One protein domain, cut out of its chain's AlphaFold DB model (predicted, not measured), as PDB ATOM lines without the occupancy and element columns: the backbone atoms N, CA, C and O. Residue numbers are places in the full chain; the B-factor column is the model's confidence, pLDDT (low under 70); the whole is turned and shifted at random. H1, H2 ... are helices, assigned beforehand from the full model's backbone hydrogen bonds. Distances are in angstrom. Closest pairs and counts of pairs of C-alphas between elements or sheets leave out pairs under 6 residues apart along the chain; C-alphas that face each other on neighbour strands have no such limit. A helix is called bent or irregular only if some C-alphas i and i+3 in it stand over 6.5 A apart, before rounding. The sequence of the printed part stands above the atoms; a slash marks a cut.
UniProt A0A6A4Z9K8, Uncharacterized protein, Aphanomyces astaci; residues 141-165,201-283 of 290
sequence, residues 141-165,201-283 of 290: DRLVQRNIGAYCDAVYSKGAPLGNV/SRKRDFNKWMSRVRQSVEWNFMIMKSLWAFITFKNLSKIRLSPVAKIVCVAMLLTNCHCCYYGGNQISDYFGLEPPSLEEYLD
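AT A GLANCE: This is residues 141 to 165 and 201 to 283 of the 290 residues of an uncharacterized protein of Aphanomyces astaci (UniProt A0A6A4Z9K8). The last turns of long H2 meet the middle of H4 nearly squarely; H5 packs on H2, H6 on the end of H4. Kinked H1 lies near H5, and residues 238 to 243 stick out. The printed part has 108 residues, helices H1 to H6 in order and no named strand: class all helix, loose, radius of gyration of the C-alphas 16.5 A, spans 49 by 37 by 22 A.

HOW THE PARTS SIT: H2, residues 201 to 227, touches H4, residues 244 to 261, with 223 to 227 alone, about perpendicular at 85 degrees, closest at C-alphas 224 and 255, 5.7 A. H5, residues 266 to 271, touches 216 to 220 of H2 alone; H6, residues 278 to 282, touches 257 to 261 of H4 alone. Every O i to N i+4 pair is within hydrogen-bond range in H4, H5 and H6, but 20 of 23 in H2.

IN THESE COORDINATES: H2 runs 39.9 A from C-alpha 201 at (-34.728, -77.677, -4.462). Irregular H1, residues 141 to 157, has C-alphas 146 and 149 8.0 A apart.

THE WHOLE: Residues 166 to 200 are cut out; C-alphas 165 and 201 are 21.4 A apart. H3, residues 229 to 232, has a long link to H4.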
ATOM      1  N   ASP A 141     -50.591 -47.005 -16.833       86.44
ATOM      2  CA  ASP A 141     -50.608 -47.865 -18.022       86.44
ATOM      3  C   ASP A 141     -49.617 -47.404 -19.094       86.44
ATOM      4  O   ASP A 141     -48.893 -48.222 -19.655       86.44
ATOM      5  N   ARG A 142     -49.543 -46.094 -19.359       85.50
ATOM      6  CA  ARG A 142     -48.710 -45.536 -20.437       85.50
ATOM      7  C   ARG A 142     -47.224 -45.760 -20.176       85.50
ATOM      8  O   ARG A 142     -46.507 -46.222 -21.062       85.50
ATOM      9  N   LEU A 143     -46.765 -45.474 -18.956       87.44
ATOM     10  CA  LEU A 143     -45.368 -45.672 -18.573       87.44
ATOM     11  C   LEU A 143     -44.995 -47.155 -18.584       87.44
ATOM     12  O   LEU A 143     -43.922 -47.517 -19.062       87.44
ATOM     13  N   VAL A 144     -45.884 -48.013 -18.073       88.69
ATOM     14  CA  VAL A 144     -45.654 -49.459 -18.080       88.69
ATOM     15  C   VAL A 144     -45.595 -49.973 -19.513       88.69
ATOM     16  O   VAL A 144     -44.628 -50.637 -19.849       88.69
ATOM     17  N   GLN A 145     -46.550 -49.623 -20.376       89.19
ATOM     18  CA  GLN A 145     -46.559 -50.046 -21.780       89.19
ATOM     19  C   GLN A 145     -45.290 -49.626 -22.527       89.19
ATOM     20  O   GLN A 145     -44.727 -50.433 -23.263       89.19
ATOM     21  N   ARG A 146     -44.809 -48.397 -22.299       89.56
ATOM     22  CA  ARG A 146     -43.585 -47.875 -22.922       89.56
ATOM     23  C   ARG A 146     -42.334 -48.641 -22.487       89.56
ATOM     24  O   ARG A 146     -41.470 -48.912 -23.314       89.56
ATOM     25  N   ASN A 147     -42.245 -49.000 -21.206       90.88
ATOM     26  CA  ASN A 147     -41.012 -49.499 -20.592       90.88
ATOM     27  C   ASN A 147     -41.047 -50.999 -20.232       90.88
ATOM     28  O   ASN A 147     -40.090 -51.502 -19.644       90.88
ATOM     29  N   ILE A 148     -42.120 -51.729 -20.564       92.06
ATOM     30  CA  ILE A 148     -42.340 -53.106 -20.082       92.06
ATOM     31  C   ILE A 148     -41.191 -54.056 -20.432       92.06
ATOM     32  O   ILE A 148     -40.813 -54.872 -19.596       92.06
ATOM     33  N   GLY A 149     -40.602 -53.917 -21.626       93.88
ATOM     34  CA  GLY A 149     -39.449 -54.713 -22.053       93.88
ATOM     35  C   GLY A 149     -38.241 -54.489 -21.145       93.88
ATOM     36  O   GLY A 149     -37.747 -55.433 -20.539       93.88
ATOM     37  N   ALA A 150     -37.859 -53.224 -20.941       93.56
ATOM     38  CA  ALA A 150     -36.751 -52.856 -20.059       93.56
ATOM     39  C   ALA A 150     -36.982 -53.305 -18.606       93.56
ATOM     40  O   ALA A 150     -36.050 -53.733 -17.927       93.56
ATOM     41  N   TYR A 151     -38.228 -53.255 -18.123       92.75
ATOM     42  CA  TYR A 151     -38.582 -53.758 -16.792       92.75
ATOM     43  C   TYR A 151     -38.415 -55.276 -16.691       92.75
ATOM     44  O   TYR A 151     -37.846 -55.764 -15.714       92.75
ATOM     45  N   CYS A 152     -38.870 -56.023 -17.700       92.44
ATOM     46  CA  CYS A 152     -38.671 -57.467 -17.773       92.44
ATOM     47  C   CYS A 152     -37.189 -57.846 -17.817       92.44
ATOM     48  O   CYS A 152     -36.763 -58.710 -17.047       92.44
ATOM     49  N   ASP A 153     -36.403 -57.159 -18.646       93.62
ATOM     50  CA  ASP A 153     -34.967 -57.397 -18.779       93.62
ATOM     51  C   ASP A 153     -34.237 -57.119 -17.463       93.62
ATOM     52  O   ASP A 153     -33.498 -57.972 -16.973       93.62
ATOM     53  N   ALA A 154     -34.516 -55.984 -16.813       92.38
ATOM     54  CA  ALA A 154     -33.903 -55.629 -15.535       92.38
ATOM     55  C   ALA A 154     -34.228 -56.641 -14.426       92.38
ATOM     56  O   ALA A 154     -33.353 -57.027 -13.647       92.38
ATOM     57  N   VAL A 155     -35.476 -57.118 -14.356       90.38
ATOM     58  CA  VAL A 155     -35.882 -58.164 -13.404       90.38
ATOM     59  C   VAL A 155     -35.182 -59.488 -13.717       90.38
ATOM     60  O   VAL A 155     -34.693 -60.156 -12.797       90.38
ATOM     61  N   TYR A 156     -35.080 -59.850 -14.997       90.25
ATOM     62  CA  TYR A 156     -34.381 -61.048 -15.450       90.25
ATOM     63  C   TYR A 156     -32.894 -61.014 -15.090       90.25
ATOM     64  O   TYR A 156     -32.393 -61.965 -14.484       90.25
ATOM     65  N   SER A 157     -32.216 -59.884 -15.310       90.50
ATOM     66  CA  SER A 157     -30.810 -59.679 -14.939       90.50
ATOM     67  C   SER A 157     -30.534 -59.845 -13.437       90.50
ATOM     68  O   SER A 157     -29.408 -60.156 -13.051       90.50
ATOM     69  N   LYS A 158     -31.538 -59.696 -12.558       87.75
ATOM     70  CA  LYS A 158     -31.406 -59.965 -11.105       87.75
ATOM     71  C   LYS A 158     -31.606 -61.432 -10.713       87.75
ATOM     72  O   LYS A 158     -31.548 -61.780  -9.522       87.75
ATOM     73  N   GLY A 159     -31.768 -62.300 -11.709       83.88
ATOM     74  CA  GLY A 159     -31.847 -63.749 -11.574       83.88
ATOM     75  C   GLY A 159     -33.271 -64.288 -11.613       83.88
ATOM     76  O   GLY A 159     -33.538 -65.287 -10.943       83.88
ATOM     77  N   ALA A 160     -34.188 -63.622 -12.329       81.69
ATOM     78  CA  ALA A 160     -35.544 -64.135 -12.474       81.69
ATOM     79  C   ALA A 160     -35.600 -65.421 -13.292       81.69
ATOM     80  O   ALA A 160     -34.995 -65.499 -14.355       81.69
ATOM     81  N   PRO A 161     -36.358 -66.435 -12.836       76.56
ATOM     82  CA  PRO A 161     -36.536 -67.669 -13.586       76.56
ATOM     83  C   PRO A 161     -37.409 -67.463 -14.828       76.56
ATOM     84  O   PRO A 161     -37.471 -68.346 -15.677       76.56
ATOM     85  N   LEU A 162     -38.108 -66.328 -14.914       81.94
ATOM     86  CA  LEU A 162     -39.019 -65.970 -15.990       81.94
ATOM     87  C   LEU A 162     -38.600 -64.623 -16.581       81.94
ATOM     88  O   LEU A 162     -38.403 -63.665 -15.836       81.94
ATOM     89  N   GLY A 163     -38.504 -64.557 -17.909       83.69
ATOM     90  CA  GLY A 163     -38.153 -63.336 -18.644       83.69
ATOM     91  C   GLY A 163     -39.325 -62.384 -18.893       83.69
ATOM     92  O   GLY A 163     -39.145 -61.365 -19.535       83.69
ATOM     93  N   ASN A 164     -40.534 -62.703 -18.422       86.88
ATOM     94  CA  ASN A 164     -41.757 -61.927 -18.671       86.88
ATOM     95  C   ASN A 164     -42.371 -61.336 -17.387       86.88
ATOM     96  O   ASN A 164     -43.581 -61.122 -17.306       86.88
ATOM     97  N   VAL A 165     -41.553 -61.107 -16.357       86.19
ATOM     98  CA  VAL A 165     -41.987 -60.518 -15.081       86.19
ATOM     99  C   VAL A 165     -41.536 -59.065 -15.032       86.19
ATOM    100  O   VAL A 165     -40.342 -58.810 -15.057       86.19
ATOM    101  N   SER A 201     -35.837 -78.624  -4.252       83.44
ATOM    102  CA  SER A 201     -34.728 -77.677  -4.462       83.44
ATOM    103  C   SER A 201     -35.107 -76.562  -5.443       83.44
ATOM    104  O   SER A 201     -35.030 -75.387  -5.103       83.44
ATOM    105  N   ARG A 202     -35.710 -76.923  -6.584       80.50
ATOM    106  CA  ARG A 202     -36.187 -75.971  -7.601       80.50
ATOM    107  C   ARG A 202     -37.238 -74.980  -7.076       80.50
ATOM    108  O   ARG A 202     -37.241 -73.816  -7.468       80.50
ATOM    109  N   LYS A 203     -38.137 -75.416  -6.187       82.56
ATOM    110  CA  LYS A 203     -39.136 -74.533  -5.554       82.56
ATOM    111  C   LYS A 203     -38.500 -73.631  -4.486       82.56
ATOM    112  O   LYS A 203     -38.935 -72.491  -4.324       82.56
ATOM    113  N   ARG A 204     -37.464 -74.105  -3.780       83.81
ATOM    114  CA  ARG A 204     -36.659 -73.279  -2.864       83.81
ATOM    115  C   ARG A 204     -35.895 -72.194  -3.619       83.81
ATOM    116  O   ARG A 204     -35.930 -71.046  -3.187       83.81
ATOM    117  N   ASP A 205     -35.301 -72.526  -4.761       81.81
ATOM    118  CA  ASP A 205     -34.606 -71.557  -5.616       81.81
ATOM    119  C   ASP A 205     -35.567 -70.485  -6.143       81.81
ATOM    120  O   ASP A 205     -35.272 -69.291  -6.058       81.81
ATOM    121  N   PHE A 206     -36.769 -70.888  -6.572       82.44
ATOM    122  CA  PHE A 206     -37.833 -69.955  -6.945       82.44
ATOM    123  C   PHE A 206     -38.217 -69.013  -5.791       82.44
ATOM    124  O   PHE A 206     -38.311 -67.801  -5.982       82.44
ATOM    125  N   ASN A 207     -38.406 -69.542  -4.576       83.50
ATOM    126  CA  ASN A 207     -38.725 -68.727  -3.400       83.50
ATOM    127  C   ASN A 207     -37.585 -67.763  -3.030       83.50
ATOM    128  O   ASN A 207     -37.848 -66.614  -2.678       83.50
ATOM    129  N   LYS A 208     -36.326 -68.210  -3.130       83.38
ATOM    130  CA  LYS A 208     -35.138 -67.379  -2.889       83.38
ATOM    131  C   LYS A 208     -35.064 -66.226  -3.887       83.38
ATOM    132  O   LYS A 208     -34.792 -65.095  -3.485       83.38
ATOM    133  N   TRP A 209     -35.357 -66.490  -5.159       82.44
ATOM    134  CA  TRP A 209     -35.474 -65.447  -6.171       82.44
ATOM    135  C   TRP A 209     -36.609 -64.464  -5.852       82.44
ATOM    136  O   TRP A 209     -36.347 -63.266  -5.746       82.44
ATOM    137  N   MET A 210     -37.836 -64.960  -5.632       78.38
ATOM    138  CA  MET A 210     -39.001 -64.129  -5.296       78.38
ATOM    139  C   MET A 210     -38.695 -63.207  -4.115       78.38
ATOM    140  O   MET A 210     -39.030 -62.029  -4.147       78.38
ATOM    141  N   SER A 211     -38.032 -63.728  -3.077       81.38
ATOM    142  CA  SER A 211     -37.650 -62.941  -1.905       81.38
ATOM    143  C   SER A 211     -36.652 -61.834  -2.240       81.38
ATOM    144  O   SER A 211     -36.798 -60.742  -1.706       81.38
ATOM    145  N   ARG A 212     -35.670 -62.084  -3.116       82.31
ATOM    146  CA  ARG A 212     -34.652 -61.097  -3.503       82.31
ATOM    147  C   ARG A 212     -35.269 -59.895  -4.209       82.31
ATOM    148  O   ARG A 212     -35.015 -58.765  -3.816       82.31
ATOM    149  N   VAL A 213     -36.079 -60.133  -5.237       77.81
ATOM    150  CA  VAL A 213     -36.661 -59.035  -6.022       77.81
ATOM    151  C   VAL A 213     -37.818 -58.351  -5.293       77.81
ATOM    152  O   VAL A 213     -37.997 -57.144  -5.439       77.81
ATOM    153  N   ARG A 214     -38.545 -59.069  -4.423       78.44
ATOM    154  CA  ARG A 214     -39.615 -58.495  -3.590       78.44
ATOM    155  C   ARG A 214     -39.115 -57.458  -2.581       78.44
ATOM    156  O   ARG A 214     -39.880 -56.558  -2.251       78.44
ATOM    157  N   GLN A 215     -37.855 -57.526  -2.141       82.00
ATOM    158  CA  GLN A 215     -37.265 -56.507  -1.254       82.00
ATOM    159  C   GLN A 215     -37.384 -55.091  -1.833       82.00
ATOM    160  O   GLN A 215     -37.584 -54.142  -1.081       82.00
ATOM    161  N   SER A 216     -37.361 -54.950  -3.163       82.06
ATOM    162  CA  SER A 216     -37.541 -53.652  -3.823       82.06
ATOM    163  C   SER A 216     -38.887 -52.984  -3.528       82.06
ATOM    164  O   SER A 216     -38.957 -51.761  -3.407       82.06
ATOM    165  N   VAL A 217     -39.952 -53.768  -3.328       82.56
ATOM    166  CA  VAL A 217     -41.268 -53.235  -2.951       82.56
ATOM    167  C   VAL A 217     -41.234 -52.681  -1.528       82.56
ATOM    168  O   VAL A 217     -41.770 -51.605  -1.261       82.56
ATOM    169  N   GLU A 218     -40.562 -53.386  -0.618       86.12
ATOM    170  CA  GLU A 218     -40.391 -52.944   0.768       86.12
ATOM    171  C   GLU A 218     -39.558 -51.661   0.845       86.12
ATOM    172  O   GLU A 218     -39.902 -50.756   1.612       86.12
ATOM    173  N   TRP A 219     -38.523 -51.533   0.004       90.25
ATOM    174  CA  TRP A 219     -37.742 -50.300  -0.117       90.25
ATOM    175  C   TRP A 219     -38.616 -49.119  -0.535       90.25
ATOM    176  O   TRP A 219     -38.487 -48.050   0.052       90.25
ATOM    177  N   ASN A 220     -39.571 -49.300  -1.454       89.19
ATOM    178  CA  ASN A 220     -40.454 -48.202  -1.862       89.19
ATOM    179  C   ASN A 220     -41.329 -47.711  -0.696       89.19
ATOM    180  O   ASN A 220     -41.431 -46.512  -0.425       89.19
ATOM    181  N   PHE A 221     -41.903 -48.642   0.073       88.38
ATOM    182  CA  PHE A 221     -42.634 -48.288   1.291       88.38
ATOM    183  C   PHE A 221     -41.733 -47.636   2.345       88.38
ATOM    184  O   PHE A 221     -42.200 -46.769   3.085       88.38
ATOM    185  N   MET A 222     -40.467 -48.041   2.442       91.38
ATOM    186  CA  MET A 222     -39.496 -47.429   3.347       91.38
ATOM    187  C   MET A 222     -39.167 -45.991   2.930       91.38
ATOM    188  O   MET A 222     -39.223 -45.102   3.780       91.38
ATOM    189  N   ILE A 223     -38.922 -45.743   1.640       94.25
ATOM    190  CA  ILE A 223     -38.690 -44.404   1.084       94.25
ATOM    191  C   ILE A 223     -39.902 -43.512   1.363       94.25
ATOM    192  O   ILE A 223     -39.746 -42.450   1.962       94.25
ATOM    193  N   MET A 224     -41.117 -43.964   1.037       94.38
ATOM    194  CA  MET A 224     -42.342 -43.197   1.289       94.38
ATOM    195  C   MET A 224     -42.483 -42.814   2.773       94.38
ATOM    196  O   MET A 224     -42.808 -41.673   3.093       94.38
ATOM    197  N   LYS A 225     -42.229 -43.746   3.700       92.62
ATOM    198  CA  LYS A 225     -42.310 -43.479   5.149       92.62
ATOM    199  C   LYS A 225     -41.196 -42.554   5.648       92.62
ATOM    200  O   LYS A 225     -41.420 -41.820   6.606       92.62
ATOM    201  N   SER A 226     -40.019 -42.612   5.027       93.75
ATOM    202  CA  SER A 226     -38.870 -41.759   5.345       93.75
ATOM    203  C   SER A 226     -39.085 -40.320   4.871       93.75
ATOM    204  O   SER A 226     -38.861 -39.374   5.628       93.75
ATOM    205  N   LEU A 227     -39.593 -40.151   3.647       95.44
ATOM    206  CA  LEU A 227     -39.942 -38.843   3.099       95.44
ATOM    207  C   LEU A 227     -41.126 -38.228   3.851       95.44
ATOM    208  O   LEU A 227     -41.079 -37.047   4.197       95.44
ATOM    209  N   TRP A 228     -42.155 -39.034   4.139       95.50
ATOM    210  CA  TRP A 228     -43.448 -38.566   4.634       95.50
ATOM    211  C   TRP A 228     -43.807 -39.183   5.989       95.50
ATOM    212  O   TRP A 228     -44.715 -40.011   6.097       95.50
ATOM    213  N   ALA A 229     -43.135 -38.764   7.063       93.00
ATOM    214  CA  ALA A 229     -43.355 -39.348   8.389       93.00
ATOM    215  C   ALA A 229     -44.814 -39.211   8.877       93.00
ATOM    216  O   ALA A 229     -45.277 -40.031   9.676       93.00
ATOM    217  N   PHE A 230     -45.571 -38.228   8.370       91.00
ATOM    218  CA  PHE A 230     -46.987 -38.025   8.697       91.00
ATOM    219  C   PHE A 230     -47.835 -39.297   8.547       91.00
ATOM    220  O   PHE A 230     -48.666 -39.588   9.408       91.00
ATOM    221  N   ILE A 231     -47.605 -40.091   7.496       89.31
ATOM    222  CA  ILE A 231     -48.425 -41.281   7.210       89.31
ATOM    223  C   ILE A 231     -48.166 -42.430   8.195       89.31
ATOM    224  O   ILE A 231     -48.986 -43.339   8.323       89.31
ATOM    225  N   THR A 232     -47.035 -42.399   8.905       87.94
ATOM    226  CA  THR A 232     -46.653 -43.438   9.874       87.94
ATOM    227  C   THR A 232     -47.332 -43.249  11.229       87.94
ATOM    228  O   THR A 232     -47.442 -44.192  12.018       87.94
ATOM    229  N   PHE A 233     -47.841 -42.045  11.502       82.62
ATOM    230  CA  PHE A 233     -48.394 -41.696  12.800       82.62
ATOM    231  C   PHE A 233     -49.879 -42.068  12.920       82.62
ATOM    232  O   PHE A 233     -50.791 -41.270  12.687       82.62
ATOM    233  N   LYS A 234     -50.125 -43.310  13.350       76.75
ATOM    234  CA  LYS A 234     -51.464 -43.925  13.455       76.75
ATOM    235  C   LYS A 234     -52.480 -43.101  14.260       76.75
ATOM    236  O   LYS A 234     -53.663 -43.113  13.933       76.75
ATOM    237  N   ASN A 235     -52.037 -42.354  15.273       76.00
ATOM    238  CA  ASN A 235     -52.930 -41.571  16.135       76.00
ATOM    239  C   ASN A 235     -53.588 -40.380  15.411       76.00
ATOM    240  O   ASN A 235     -54.664 -39.943  15.829       76.00
ATOM    241  N   LEU A 236     -52.976 -39.864  14.336       72.38
ATOM    242  CA  LEU A 236     -53.576 -38.842  13.466       72.38
ATOM    243  C   LEU A 236     -54.335 -39.456  12.280       72.38
ATOM    244  O   LEU A 236     -55.276 -38.841  11.782       72.38
ATOM    245  N   SER A 237     -53.990 -40.680  11.878       75.50
ATOM    246  CA  SER A 237     -54.626 -41.418  10.781       75.50
ATOM    247  C   SER A 237     -55.912 -42.120  11.225       75.50
ATOM    248  O   SER A 237     -56.011 -43.347  11.249       75.50
ATOM    249  N   LYS A 238     -56.925 -41.326  11.585       78.06
ATOM    250  CA  LYS A 238     -58.241 -41.832  11.992       78.06
ATOM    251  C   LYS A 238     -59.200 -41.872  10.804       78.06
ATOM    252  O   LYS A 238     -59.606 -40.829  10.279       78.06
ATOM    253  N   ILE A 239     -59.585 -43.085  10.409       76.81
ATOM    254  CA  ILE A 239     -60.623 -43.332   9.398       76.81
ATOM    255  C   ILE A 239     -61.931 -42.672   9.870       76.81
ATOM    256  O   ILE A 239     -62.245 -42.702  11.059       76.81
ATOM    257  N   ARG A 240     -62.671 -42.050   8.941       76.19
ATOM    258  CA  ARG A 240     -63.858 -41.190   9.166       76.19
ATOM    259  C   ARG A 240     -63.598 -39.798   9.761       76.19
ATOM    260  O   ARG A 240     -64.504 -38.977   9.724       76.19
ATOM    261  N   LEU A 241     -62.393 -39.499  10.250       77.19
ATOM    262  CA  LEU A 241     -62.025 -38.151  10.729       77.19
ATOM    263  C   LEU A 241     -61.046 -37.426   9.802       77.19
ATOM    264  O   LEU A 241     -60.922 -36.206   9.852       77.19
ATOM    265  N   SER A 242     -60.339 -38.174   8.962       80.06
ATOM    266  CA  SER A 242     -59.398 -37.645   7.981       80.06
ATOM    267  C   SER A 242     -59.428 -38.501   6.714       80.06
ATOM    268  O   SER A 242     -59.775 -39.687   6.784       80.06
ATOM    269  N   PRO A 243     -59.076 -37.939   5.544       87.56
ATOM    270  CA  PRO A 243     -59.054 -38.674   4.285       87.56
ATOM    271  C   PRO A 243     -57.783 -39.538   4.169       87.56
ATOM    272  O   PRO A 243     -56.992 -39.363   3.247       87.56
ATOM    273  N   VAL A 244     -57.584 -40.473   5.110       88.81
ATOM    274  CA  VAL A 244     -56.349 -41.273   5.265       88.81
ATOM    275  C   VAL A 244     -55.918 -41.931   3.953       88.81
ATOM    276  O   VAL A 244     -54.764 -41.796   3.561       88.81
ATOM    277  N   ALA A 245     -56.846 -42.584   3.246       90.06
ATOM    278  CA  ALA A 245     -56.546 -43.246   1.975       90.06
ATOM    279  C   ALA A 245     -56.028 -42.258   0.917       90.06
ATOM    280  O   ALA A 245     -54.988 -42.506   0.315       90.06
ATOM    281  N   LYS A 246     -56.690 -41.101   0.754       93.50
ATOM    282  CA  LYS A 246     -56.256 -40.066  -0.199       93.50
ATOM    283  C   LYS A 246     -54.869 -39.529   0.155       93.50
ATOM    284  O   LYS A 246     -54.040 -39.378  -0.729       93.50
ATOM    285  N   ILE A 247     -54.603 -39.296   1.444       93.88
ATOM    286  CA  ILE A 247     -53.297 -38.819   1.917       93.88
ATOM    287  C   ILE A 247     -52.193 -39.827   1.576       93.88
ATOM    288  O   ILE A 247     -51.153 -39.425   1.071       93.88
ATOM    289  N   VAL A 248     -52.415 -41.124   1.818       93.00
ATOM    290  CA  VAL A 248     -51.427 -42.171   1.504       93.00
ATOM    291  C   VAL A 248     -51.196 -42.284  -0.006       93.00
ATOM    292  O   VAL A 248     -50.050 -42.351  -0.436       93.00
ATOM    293  N   CYS A 249     -52.257 -42.239  -0.814       94.00
ATOM    294  CA  CYS A 249     -52.148 -42.241  -2.274       94.00
ATOM    295  C   CYS A 249     -51.346 -41.040  -2.795       94.00
ATOM    296  O   CYS A 249     -50.437 -41.212  -3.602       94.00
ATOM    297  N   VAL A 250     -51.630 -39.832  -2.297       95.75
ATOM    298  CA  VAL A 250     -50.884 -38.625  -2.676       95.75
ATOM    299  C   VAL A 250     -49.438 -38.683  -2.173       95.75
ATOM    300  O   VAL A 250     -48.532 -38.301  -2.901       95.75
ATOM    301  N   ALA A 251     -49.180 -39.214  -0.976       95.81
ATOM    302  CA  ALA A 251     -47.815 -39.421  -0.488       95.81
ATOM    303  C   ALA A 251     -47.021 -40.389  -1.387       95.81
ATOM    304  O   ALA A 251     -45.842 -40.156  -1.649       95.81
ATOM    305  N   MET A 252     -47.659 -41.441  -1.912       94.81
ATOM    306  CA  MET A 252     -47.025 -42.333  -2.886       94.81
ATOM    307  C   MET A 252     -46.746 -41.609  -4.211       94.81
ATOM    308  O   MET A 252     -45.630 -41.686  -4.717       94.81
ATOM    309  N   LEU A 253     -47.706 -40.829  -4.726       95.50
ATOM    310  CA  LEU A 253     -47.499 -39.998  -5.920       95.50
ATOM    311  C   LEU A 253     -46.285 -39.077  -5.755       95.50
ATOM    312  O   LEU A 253     -45.395 -39.070  -6.597       95.50
ATOM    313  N   LEU A 254     -46.223 -38.350  -4.637       97.06
ATOM    314  CA  LEU A 254     -45.127 -37.436  -4.318       97.06
ATOM    315  C   LEU A 254     -43.788 -38.162  -4.128       97.06
ATOM    316  O   LEU A 254     -42.745 -37.590  -4.423       97.06
ATOM    317  N   THR A 255     -43.805 -39.418  -3.670       96.69
ATOM    318  CA  THR A 255     -42.604 -40.270  -3.601       96.69
ATOM    319  C   THR A 255     -42.077 -40.589  -4.998       96.69
ATOM    320  O   THR A 255     -40.876 -40.485  -5.240       96.69
ATOM    321  N   ASN A 256     -42.970 -40.903  -5.939       94.56
ATOM    322  CA  ASN A 256     -42.589 -41.135  -7.329       94.56
ATOM    323  C   ASN A 256     -42.088 -39.841  -7.987       94.56
ATOM    324  O   ASN A 256     -41.044 -39.860  -8.633       94.56
ATOM    325  N   CYS A 257     -42.753 -38.704  -7.748       96.06
ATOM    326  CA  CYS A 257     -42.280 -37.396  -8.211       96.06
ATOM    327  C   CYS A 257     -40.894 -37.053  -7.647       96.06
ATOM    328  O   CYS A 257     -40.055 -36.531  -8.369       96.06
ATOM    329  N   HIS A 258     -40.629 -37.371  -6.376       97.56
ATOM    330  CA  HIS A 258     -39.312 -37.184  -5.767       97.56
ATOM    331  C   HIS A 258     -38.246 -38.036  -6.468       97.56
ATOM    332  O   HIS A 258     -37.161 -37.538  -6.745       97.56
ATOM    333  N   CYS A 259     -38.548 -39.299  -6.785       96.06
ATOM    334  CA  CYS A 259     -37.647 -40.160  -7.555       96.06
ATOM    335  C   CYS A 259     -37.323 -39.556  -8.932       96.06
ATOM    336  O   CYS A 259     -36.154 -39.419  -9.275       96.06
ATOM    337  N   CYS A 260     -38.348 -39.134  -9.679       95.56
ATOM    338  CA  CYS A 260     -38.181 -38.552 -11.015       95.56
ATOM    339  C   CYS A 260     -37.392 -37.235 -10.967       95.56
ATOM    340  O   CYS A 260     -36.487 -37.020 -11.765       95.56
ATOM    341  N   TYR A 261     -37.689 -36.370  -9.992       97.06
ATOM    342  CA  TYR A 261     -37.040 -35.065  -9.862       97.06
ATOM    343  C   TYR A 261     -35.551 -35.159  -9.505       97.06
ATOM    344  O   TYR A 261     -34.746 -34.393 -10.026       97.06
ATOM    345  N   TYR A 262     -35.171 -36.096  -8.632       96.50
ATOM    346  CA  TYR A 262     -33.772 -36.285  -8.231       96.50
ATOM    347  C   TYR A 262     -33.023 -37.329  -9.072       96.50
ATOM    348  O   TYR A 262     -31.888 -37.663  -8.741       96.50
ATOM    349  N   GLY A 263     -33.633 -37.829 -10.152       94.88
ATOM    350  CA  GLY A 263     -32.988 -38.746 -11.094       94.88
ATOM    351  C   GLY A 263     -32.778 -40.166 -10.565       94.88
ATOM    352  O   GLY A 263     -31.957 -40.897 -11.106       94.88
ATOM    353  N   GLY A 264     -33.502 -40.576  -9.520       94.06
ATOM    354  CA  GLY A 264     -33.433 -41.942  -9.012       94.06
ATOM    355  C   GLY A 264     -33.615 -42.087  -7.509       94.06
ATOM    356  O   GLY A 264     -33.852 -41.140  -6.754       94.06
ATOM    357  N   ASN A 265     -33.526 -43.335  -7.076       93.12
ATOM    358  CA  ASN A 265     -33.440 -43.776  -5.698       93.12
ATOM    359  C   ASN A 265     -32.752 -45.156  -5.639       93.12
ATOM    360  O   ASN A 265     -32.371 -45.741  -6.648       93.12
ATOM    361  N   GLN A 266     -32.676 -45.741  -4.444       92.06
ATOM    362  CA  GLN A 266     -32.091 -47.071  -4.245       92.06
ATOM    363  C   GLN A 266     -32.667 -48.164  -5.176       92.06
ATOM    364  O   GLN A 266     -31.977 -49.130  -5.492       92.06
ATOM    365  N   ILE A 267     -33.932 -48.052  -5.598       91.38
ATOM    366  CA  ILE A 267     -34.601 -49.038  -6.455       91.38
ATOM    367  C   ILE A 267     -34.158 -48.880  -7.912       91.38
ATOM    368  O   ILE A 267     -33.839 -49.891  -8.539       91.38
ATOM    369  N   SER A 268     -34.110 -47.649  -8.440       92.81
ATOM    370  CA  SER A 268     -33.592 -47.396  -9.796       92.81
ATOM    371  C   SER A 268     -32.146 -47.865  -9.916       92.81
ATOM    372  O   SER A 268     -31.816 -48.576 -10.862       92.81
ATOM    373  N   ASP A 269     -31.324 -47.586  -8.902       92.50
ATOM    374  CA  ASP A 269     -29.921 -48.009  -8.853       92.50
ATOM    375  C   ASP A 269     -29.801 -49.530  -8.775       92.50
ATOM    376  O   ASP A 269     -28.992 -50.146  -9.472       92.50
ATOM    377  N   TYR A 270     -30.640 -50.166  -7.947       91.56
ATOM    378  CA  TYR A 270     -30.659 -51.615  -7.837       91.56
ATOM    379  C   TYR A 270     -30.966 -52.254  -9.185       91.56
ATOM    380  O   TYR A 270     -30.248 -53.172  -9.566       91.56
ATOM    381  N   PHE A 271     -31.987 -51.797  -9.911       91.62
ATOM    382  CA  PHE A 271     -32.373 -52.379 -11.200       91.62
ATOM    383  C   PHE A 271     -31.561 -51.867 -12.395       91.62
ATOM    384  O   PHE A 271     -31.606 -52.509 -13.440       91.62
ATOM    385  N   GLY A 272     -30.784 -50.792 -12.244       93.25
ATOM    386  CA  GLY A 272     -30.055 -50.162 -13.347       93.25
ATOM    387  C   GLY A 272     -30.990 -49.505 -14.364       93.25
ATOM    388  O   GLY A 272     -30.741 -49.586 -15.562       93.25
ATOM    389  N   LEU A 273     -32.095 -48.921 -13.891       92.56
ATOM    390  CA  LEU A 273     -33.111 -48.283 -14.725       92.56
ATOM    391  C   LEU A 273     -33.315 -46.841 -14.286       92.56
ATOM    392  O   LEU A 273     -33.792 -46.603 -13.178       92.56
ATOM    393  N   GLU A 274     -33.000 -45.895 -15.163       92.81
ATOM    394  CA  GLU A 274     -33.226 -44.476 -14.898       92.81
ATOM    395  C   GLU A 274     -34.732 -44.160 -14.870       92.81
ATOM    396  O   GLU A 274     -35.489 -44.655 -15.717       92.81
ATOM    397  N   PRO A 275     -35.208 -43.368 -13.890       93.44
ATOM    398  CA  PRO A 275     -36.586 -42.908 -13.901       93.44
ATOM    399  C   PRO A 275     -36.801 -41.888 -15.033       93.44
ATOM    400  O   PRO A 275     -35.862 -41.198 -15.429       93.44
ATOM    401  N   PRO A 276     -38.040 -41.739 -15.531       93.38
ATOM    402  CA  PRO A 276     -38.376 -40.616 -16.401       93.38
ATOM    403  C   PRO A 276     -38.156 -39.279 -15.681       93.38
ATOM    404  O   PRO A 276     -38.152 -39.215 -14.446       93.38
ATOM    405  N   SER A 277     -38.042 -38.195 -16.452       93.88
ATOM    406  CA  SER A 277     -38.097 -36.838 -15.898       93.88
ATOM    407  C   SER A 277     -39.425 -36.588 -15.170       93.88
ATOM    408  O   SER A 277     -40.418 -37.294 -15.375       93.88
ATOM    409  N   LEU A 278     -39.459 -35.581 -14.290       93.31
ATOM    410  CA  LEU A 278     -40.687 -35.229 -13.572       93.31
ATOM    411  C   LEU A 278     -41.803 -34.833 -14.549       93.31
ATOM    412  O   LEU A 278     -42.958 -35.207 -14.347       93.31
ATOM    413  N   GLU A 279     -41.441 -34.108 -15.603       91.75
ATOM    414  CA  GLU A 279     -42.320 -33.713 -16.694       91.75
ATOM    415  C   GLU A 279     -42.867 -34.943 -17.412       91.75
ATOM    416  O   GLU A 279     -44.077 -35.115 -17.432       91.75
ATOM    417  N   GLU A 280     -42.013 -35.848 -17.904       89.94
ATOM    418  CA  GLU A 280     -42.456 -37.077 -18.581       89.94
ATOM    419  C   GLU A 280     -43.328 -37.970 -17.698       89.94
ATOM    420  O   GLU A 280     -44.269 -38.603 -18.177       89.94
ATOM    421  N   TYR A 281     -43.015 -38.053 -16.404       91.25
ATOM    422  CA  TYR A 281     -43.809 -38.836 -15.467       91.25
ATOM    423  C   TYR A 281     -45.226 -38.266 -15.330       91.25
ATOM    424  O   TYR A 281     -46.193 -39.027 -15.274       91.25
ATOM    425  N   LEU A 282     -45.353 -36.938 -15.300       89.19
ATOM    426  CA  LEU A 282     -46.621 -36.223 -15.159       89.19
ATOM    427  C   LEU A 282     -47.252 -35.827 -16.511       89.19
ATOM    428  O   LEU A 282     -48.333 -35.244 -16.528       89.19
ATOM    429  N   ASP A 283     -46.658 -36.211 -17.643       75.19
ATOM    430  CA  ASP A 283     -47.120 -35.910 -19.010       75.19
ATOM    431  C   ASP A 283     -48.299 -36.799 -19.449       75.19
ATOM    432  O   ASP A 283     -48.266 -37.522 -20.447       75.19
TER     433      ASP A 283